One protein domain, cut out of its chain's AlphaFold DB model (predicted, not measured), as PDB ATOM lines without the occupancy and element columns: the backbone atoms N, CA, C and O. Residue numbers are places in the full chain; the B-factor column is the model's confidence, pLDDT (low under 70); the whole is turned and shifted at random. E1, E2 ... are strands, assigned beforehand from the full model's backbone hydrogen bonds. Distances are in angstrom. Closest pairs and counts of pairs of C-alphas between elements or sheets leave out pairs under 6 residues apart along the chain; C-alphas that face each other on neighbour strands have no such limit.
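This is residues 117 to 166 of the 166 residues of the protein "Peptidase" of Nonlabens ulvanivorans (UniProt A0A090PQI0). A flat, loose piece with little regular structure: one small hairpin of two short strands, E1 and E2, with long loops running out from its two ends. Residues 117 to 132 and 154 to 166 lie toward one end, and the loop of residues 137 to 150 lies toward the other. The printed part has 50 residues, with no named helix and two antiparallel strands, E1 then E2; only 7 residues are in named elements, all strand. It is loose, with a radius of gyration of the C-alphas of 12.5 A, and spans 32 by 31 by 16 A.

Residues 117 to 132 come first, from C-alpha 117 at (33.758, 28.005, 284.859). E1, residues 133 to 136, is 9.0 A long and begins at C-alpha 133 (17.157, 17.213, 302.997). E2, residues 151 to 153, is 6.7 A long and ends at C-alpha 153 (14.885, 21.686, 304.822).

E1 and E2 form an antiparallel hairpin, with 138 degrees between their directions. The C-alphas of Val 134 and Phe 152 face each other at 4.6 A. N 151 and O 136, at 2.8 A, and N 153 and O 133, at 2.8 A, are within hydrogen-bond range.

The C-alphas farthest apart, of Asp 117 and Ile 156, are 32.8 A apart. The printed part has no cut, and the link from E1 to E2, 14 residues, is long. Mean pLDDT of the printed part is 93.1, and no printed residue is under 70.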
ATOM      1  N   ASP A 117      33.280  29.373 284.707       89.81
ATOM      2  CA  ASP A 117      33.758  28.005 284.859       89.81
ATOM      3  C   ASP A 117      32.564  27.061 285.067       89.81
ATOM      4  O   ASP A 117      31.968  27.016 286.147       89.81
ATOM      5  N   GLU A 118      32.194  26.341 284.006       89.94
ATOM      6  CA  GLU A 118      31.107  25.354 284.009       89.94
ATOM      7  C   GLU A 118      31.407  24.146 284.915       89.94
ATOM      8  O   GLU A 118      30.477  23.501 285.400       89.94
ATOM      9  N   ASP A 119      32.688  23.874 285.185       93.12
ATOM     10  CA  ASP A 119      33.151  22.733 285.978       93.12
ATOM     11  C   ASP A 119      33.439  23.111 287.443       93.12
ATOM     12  O   ASP A 119      33.856  22.262 288.244       93.12
ATOM     13  N   TYR A 120      33.198  24.368 287.835       91.31
ATOM     14  CA  TYR A 120      33.439  24.815 289.201       91.31
ATOM     15  C   TYR A 120      32.530  24.079 290.190       91.31
ATOM     16  O   TYR A 120      31.302  24.204 290.186       91.31
ATOM     17  N   VAL A 121      33.146  23.346 291.116       92.69
ATOM     18  CA  VAL A 121      32.421  22.628 292.166       92.69
ATOM     19  C   VAL A 121      32.121  23.581 293.320       92.69
ATOM     20  O   VAL A 121      32.973  23.853 294.164       92.69
ATOM     21  N   TYR A 122      30.886  24.074 293.366       91.88
ATOM     22  CA  TYR A 122      30.401  24.910 294.462       91.88
ATOM     23  C   TYR A 122      30.255  24.111 295.762       91.88
ATOM     24  O   TYR A 122      29.686  23.016 295.780       91.88
ATOM     25  N   ASP A 123      30.702  24.698 296.874       94.69
ATOM     26  CA  ASP A 123      30.366  24.199 298.206       94.69
ATOM     27  C   ASP A 123      28.862  24.407 298.483       94.69
ATOM     28  O   ASP A 123      28.213  25.316 297.955       94.69
ATOM     29  N   LEU A 124      28.289  23.590 299.367       95.56
ATOM     30  CA  LEU A 124      26.920  23.799 299.843       95.56
ATOM     31  C   LEU A 124      26.845  25.052 300.739       95.56
ATOM     32  O   LEU A 124      27.795  25.336 301.468       95.56
ATOM     33  N   PRO A 125      25.717  25.790 300.747       95.62
ATOM     34  CA  PRO A 125      25.577  27.059 301.475       95.62
ATOM     35  C   PRO A 125      25.437  26.888 303.000       95.62
ATOM     36  O   PRO A 125      24.822  27.716 303.670       95.62
ATOM     37  N   PHE A 126      25.970  25.813 303.576       96.19
ATOM     38  CA  PHE A 126      25.872  25.467 304.991       96.19
ATOM     39  C   PHE A 126      27.154  24.789 305.490       96.19
ATOM     40  O   PHE A 126      28.076  24.516 304.728       96.19
ATOM     41  N   GLU A 127      27.243  24.565 306.799       96.19
ATOM     42  CA  GLU A 127      28.463  24.082 307.452       96.19
ATOM     43  C   GLU A 127      28.971  22.750 306.865       96.19
ATOM     44  O   GLU A 127      28.205  21.797 306.679       96.19
ATOM     45  N   LYS A 128      30.281  22.661 306.594       95.31
ATOM     46  CA  LYS A 128      30.900  21.444 306.041       95.31
ATOM     47  C   LYS A 128      30.717  20.257 306.990       95.31
ATOM     48  O   LYS A 128      30.857  20.387 308.201       95.31
ATOM     49  N   GLY A 129      30.433  19.084 306.423       95.62
ATOM     50  CA  GLY A 129      30.174  17.855 307.185       95.62
ATOM     51  C   GLY A 129      28.744  17.724 307.721       95.62
ATOM     52  O   GLY A 129      28.429  16.714 308.345       95.62
ATOM     53  N   THR A 130      27.872  18.702 307.463       95.69
ATOM     54  CA  THR A 130      26.436  18.592 307.749       95.69
ATOM     55  C   THR A 130      25.655  18.165 306.505       95.69
ATOM     56  O   THR A 130      26.142  18.261 305.378       95.69
ATOM     57  N   SER A 131      24.436  17.667 306.708       95.56
ATOM     58  CA  SER A 131      23.543  17.260 305.624       95.56
ATOM     59  C   SER A 131      22.117  17.698 305.920       95.56
ATOM     60  O   SER A 131      21.605  17.438 307.011       95.56
ATOM     61  N   PHE A 132      21.465  18.286 304.924       96.94
ATOM     62  CA  PHE A 132      20.061  18.675 304.977       96.94
ATOM     63  C   PHE A 132      19.306  18.032 303.821       96.94
ATOM     64  O   PHE A 132      19.869  17.763 302.759       96.94
ATOM     65  N   LYS A 133      18.021  17.765 304.038       97.12
ATOM     66  CA  LYS A 133      17.157  17.213 302.997       97.12
ATOM     67  C   LYS A 133      16.860  18.302 301.965       97.12
ATOM     68  O   LYS A 133      16.595  19.441 302.337       97.12
ATOM     69  N   VAL A 134      16.852  17.947 300.684       96.00
ATOM     70  CA  VAL A 134      16.276  18.805 299.640       96.00
ATOM     71  C   VAL A 134      14.755  18.720 299.748       96.00
ATOM     72  O   VAL A 134      14.171  17.658 299.522       96.00
ATOM     73  N   GLY A 135      14.127  19.825 300.145       94.94
ATOM     74  CA  GLY A 135      12.675  19.942 300.253       94.94
ATOM     75  C   GLY A 135      12.025  20.128 298.884       94.94
ATOM     76  O   GLY A 135      11.014  19.492 298.585       94.94
ATOM     77  N   GLN A 136      12.646  20.944 298.025       94.75
ATOM     78  CA  GLN A 136      12.198  21.196 296.657       94.75
ATOM     79  C   GLN A 136      13.396  21.416 295.725       94.75
ATOM     80  O   GLN A 136      14.299  22.189 296.032       94.75
ATOM     81  N   GLY A 137      13.407  20.724 294.584       94.56
ATOM     82  CA  GLY A 137      14.459  20.832 293.571       94.56
ATOM     83  C   GLY A 137      14.092  21.745 292.401       94.56
ATOM     84  O   GLY A 137      13.094  22.471 292.434       94.56
ATOM     85  N   TYR A 138      14.901  21.668 291.346       95.38
ATOM     86  CA  TYR A 138      14.667  22.367 290.084       95.38
ATOM     87  C   TYR A 138      13.340  21.969 289.442       95.38
ATOM     88  O   TYR A 138      12.962  20.798 289.491       95.38
ATOM     89  N   ASN A 139      12.670  22.931 288.797       92.94
ATOM     90  CA  ASN A 139      11.418  22.703 288.067       92.94
ATOM     91  C   ASN A 139      10.325  22.012 288.906       92.94
ATOM     92  O   ASN A 139       9.535  21.232 288.385       92.94
ATOM     93  N   GLY A 140      10.297  22.273 290.216       89.56
ATOM     94  CA  GLY A 140       9.313  21.695 291.127       89.56
ATOM     95  C   GLY A 140       7.894  22.231 290.905       89.56
ATOM     96  O   GLY A 140       7.694  23.423 290.663       89.56
ATOM     97  N   ASP A 141       6.904  21.354 291.078       89.00
ATOM     98  CA  ASP A 141       5.489  21.606 290.759       89.00
ATOM     99  C   ASP A 141       4.780  22.627 291.664       89.00
ATOM    100  O   ASP A 141       3.661  23.036 291.350       89.00
ATOM    101  N   ILE A 142       5.378  23.029 292.792       89.31
ATOM    102  CA  ILE A 142       4.735  23.930 293.762       89.31
ATOM    103  C   ILE A 142       5.062  25.386 293.430       89.31
ATOM    104  O   ILE A 142       4.159  26.161 293.114       89.31
ATOM    105  N   SER A 143       6.338  25.772 293.500       89.75
ATOM    106  CA  SER A 143       6.764  27.168 293.299       89.75
ATOM    107  C   SER A 143       8.002  27.341 292.414       89.75
ATOM    108  O   SER A 143       8.421  28.481 292.167       89.75
ATOM    109  N   HIS A 144       8.598  26.237 291.955       89.44
ATOM    110  CA  HIS A 144       9.823  26.208 291.154       89.44
ATOM    111  C   HIS A 144       9.564  25.982 289.660       89.44
ATOM    112  O   HIS A 144      10.490  25.626 288.940       89.44
ATOM    113  N   GLN A 145       8.348  26.231 289.167       93.38
ATOM    114  CA  GLN A 145       8.060  26.160 287.734       93.38
ATOM    115  C   GLN A 145       8.947  27.165 286.987       93.38
ATOM    116  O   GLN A 145       8.961  28.352 287.328       93.38
ATOM    117  N   ASP A 146       9.716  26.664 286.017       90.81
ATOM    118  CA  ASP A 146      10.725  27.405 285.250       90.81
ATOM    119  C   ASP A 146      11.802  28.090 286.117       90.81
ATOM    120  O   ASP A 146      12.315  29.162 285.778       90.81
ATOM    121  N   LYS A 147      12.155  27.486 287.264       89.62
ATOM    122  CA  LYS A 147      13.209  27.980 288.163       89.62
ATOM    123  C   LYS A 147      14.273  26.928 288.440       89.62
ATOM    124  O   LYS A 147      13.991  25.808 288.869       89.62
ATOM    125  N   TYR A 148      15.520  27.368 288.339       90.94
ATOM    126  CA  TYR A 148      16.702  26.616 288.750       90.94
ATOM    127  C   TYR A 148      17.069  26.924 290.210       90.94
ATOM    128  O   TYR A 148      18.159  27.406 290.504       90.94
ATOM    129  N   ALA A 149      16.134  26.680 291.130       92.19
ATOM    130  CA  ALA A 149      16.329  26.859 292.568       92.19
ATOM    131  C   ALA A 149      16.280  25.519 293.325       92.19
ATOM    132  O   ALA A 149      15.595  24.584 292.905       92.19
ATOM    133  N   ILE A 150      17.003  25.443 294.447       94.44
ATOM    134  CA  ILE A 150      16.988  24.311 295.382       94.44
ATOM    135  C   ILE A 150      16.673  24.850 296.775       94.44
ATOM    136  O   ILE A 150      17.390  25.716 297.276       94.44
ATOM    137  N   ASP A 151      15.647  24.286 297.405       95.25
ATOM    138  CA  ASP A 151      15.287  24.560 298.792       95.25
ATOM    139  C   ASP A 151      15.764  23.415 299.690       95.25
ATOM    140  O   ASP A 151      15.472  22.239 299.443       95.25
ATOM    141  N   PHE A 152      16.472  23.766 300.760       96.38
ATOM    142  CA  PHE A 152      16.928  22.826 301.782       96.38
ATOM    143  C   PHE A 152      16.039  22.926 303.026       96.38
ATOM    144  O   PHE A 152      15.770  24.019 303.523       96.38
ATOM    145  N   ASP A 153      15.621  21.779 303.562       96.38
ATOM    146  CA  ASP A 153      14.885  21.686 304.822       96.38
ATOM    147  C   ASP A 153      15.883  21.798 305.986       96.38
ATOM    148  O   ASP A 153      16.637  20.860 306.268       96.38
ATOM    149  N   MET A 154      15.903  22.947 306.668       95.94
ATOM    150  CA  MET A 154      16.889  23.263 307.711       95.94
ATOM    151  C   MET A 154      16.216  23.809 308.983       95.94
ATOM    152  O   MET A 154      15.223  24.533 308.886       95.94
ATOM    153  N   PRO A 155      16.752  23.542 310.191       96.38
ATOM    154  CA  PRO A 155      16.304  24.201 311.414       96.38
ATOM    155  C   PRO A 155      16.474  25.726 311.365       96.38
ATOM    156  O   PRO A 155      17.436  26.251 310.794       96.38
ATOM    157  N   ILE A 156      15.579  26.450 312.042       95.62
ATOM    158  CA  ILE A 156      15.685  27.907 312.187       95.62
ATOM    159  C   ILE A 156      16.986  28.253 312.922       95.62
ATOM    160  O   ILE A 156      17.291  27.677 313.964       95.62
ATOM    161  N   GLY A 157      17.732  29.221 312.384       95.12
ATOM    162  CA  GLY A 157      19.009  29.670 312.944       95.12
ATOM    163  C   GLY A 157      20.236  28.949 312.385       95.12
ATOM    164  O   GLY A 157      21.353  29.276 312.787       95.12
ATOM    165  N   THR A 158      20.056  28.011 311.449       96.12
ATOM    166  CA  THR A 158      21.175  27.417 310.705       96.12
ATOM    167  C   THR A 158      21.978  28.508 309.997       96.12
ATOM    168  O   THR A 158      21.414  29.387 309.341       96.12
ATOM    169  N   LYS A 159      23.305  28.475 310.153       95.75
ATOM    170  CA  LYS A 159      24.207  29.439 309.519       95.75
ATOM    171  C   LYS A 159      24.297  29.171 308.018       95.75
ATOM    172  O   LYS A 159      24.446  28.022 307.606       95.75
ATOM    173  N   VAL A 160      24.272  30.247 307.236       94.81
ATOM    174  CA  VAL A 160      24.501  30.221 305.788       94.81
ATOM    175  C   VAL A 160      25.939  30.644 305.509       94.81
ATOM    176  O   VAL A 160      26.409  31.638 306.069       94.81
ATOM    177  N   TYR A 161      26.630  29.888 304.663       94.62
ATOM    178  CA  TYR A 161      28.025  30.117 304.287       94.62
ATOM    179  C   TYR A 161      28.127  30.443 302.796       94.62
ATOM    180  O   TYR A 161      27.246  30.092 302.012       94.62
ATOM    181  N   ALA A 162      29.199  31.133 302.404       93.50
ATOM    182  CA  ALA A 162      29.483  31.374 300.996       93.50
ATOM    183  C   ALA A 162      29.848  30.052 300.301       93.50
ATOM    184  O   ALA A 162      30.667  29.293 300.815       93.50
ATOM    185  N   CYS A 163      29.262  29.802 299.129       93.69
ATOM    186  CA  CYS A 163      29.533  28.604 298.326       93.69
ATOM    187  C   CYS A 163      30.871  28.664 297.567       93.69
ATOM    188  O   CYS A 163      31.302  27.657 297.012       93.69
ATOM    189  N   ARG A 164      31.484  29.853 297.488       91.19
ATOM    190  CA  ARG A 164      32.779  30.119 296.849       91.19
ATOM    191  C   ARG A 164      33.415  31.400 297.397       91.19
ATOM    192  O   ARG A 164      32.781  32.128 298.160       91.19
ATOM    193  N   GLU A 165      34.644  31.678 296.976       84.00
ATOM    194  CA  GLU A 165      35.465  32.805 297.447       84.00
ATOM    195  C   GLU A 165      35.054  34.195 296.926       84.00
ATOM    196  O   GLU A 165      35.338  35.188 297.598       84.00
ATOM    197  N   GLY A 166      34.319  34.270 295.809       71.94
ATOM    198  CA  GLY A 166      33.793  35.529 295.260       71.94
ATOM    199  C   GLY A 166      34.005  35.644 293.770       71.94
ATOM    200  O   GLY A 166      35.178  35.693 293.364       71.94
TER     201      GLY A 166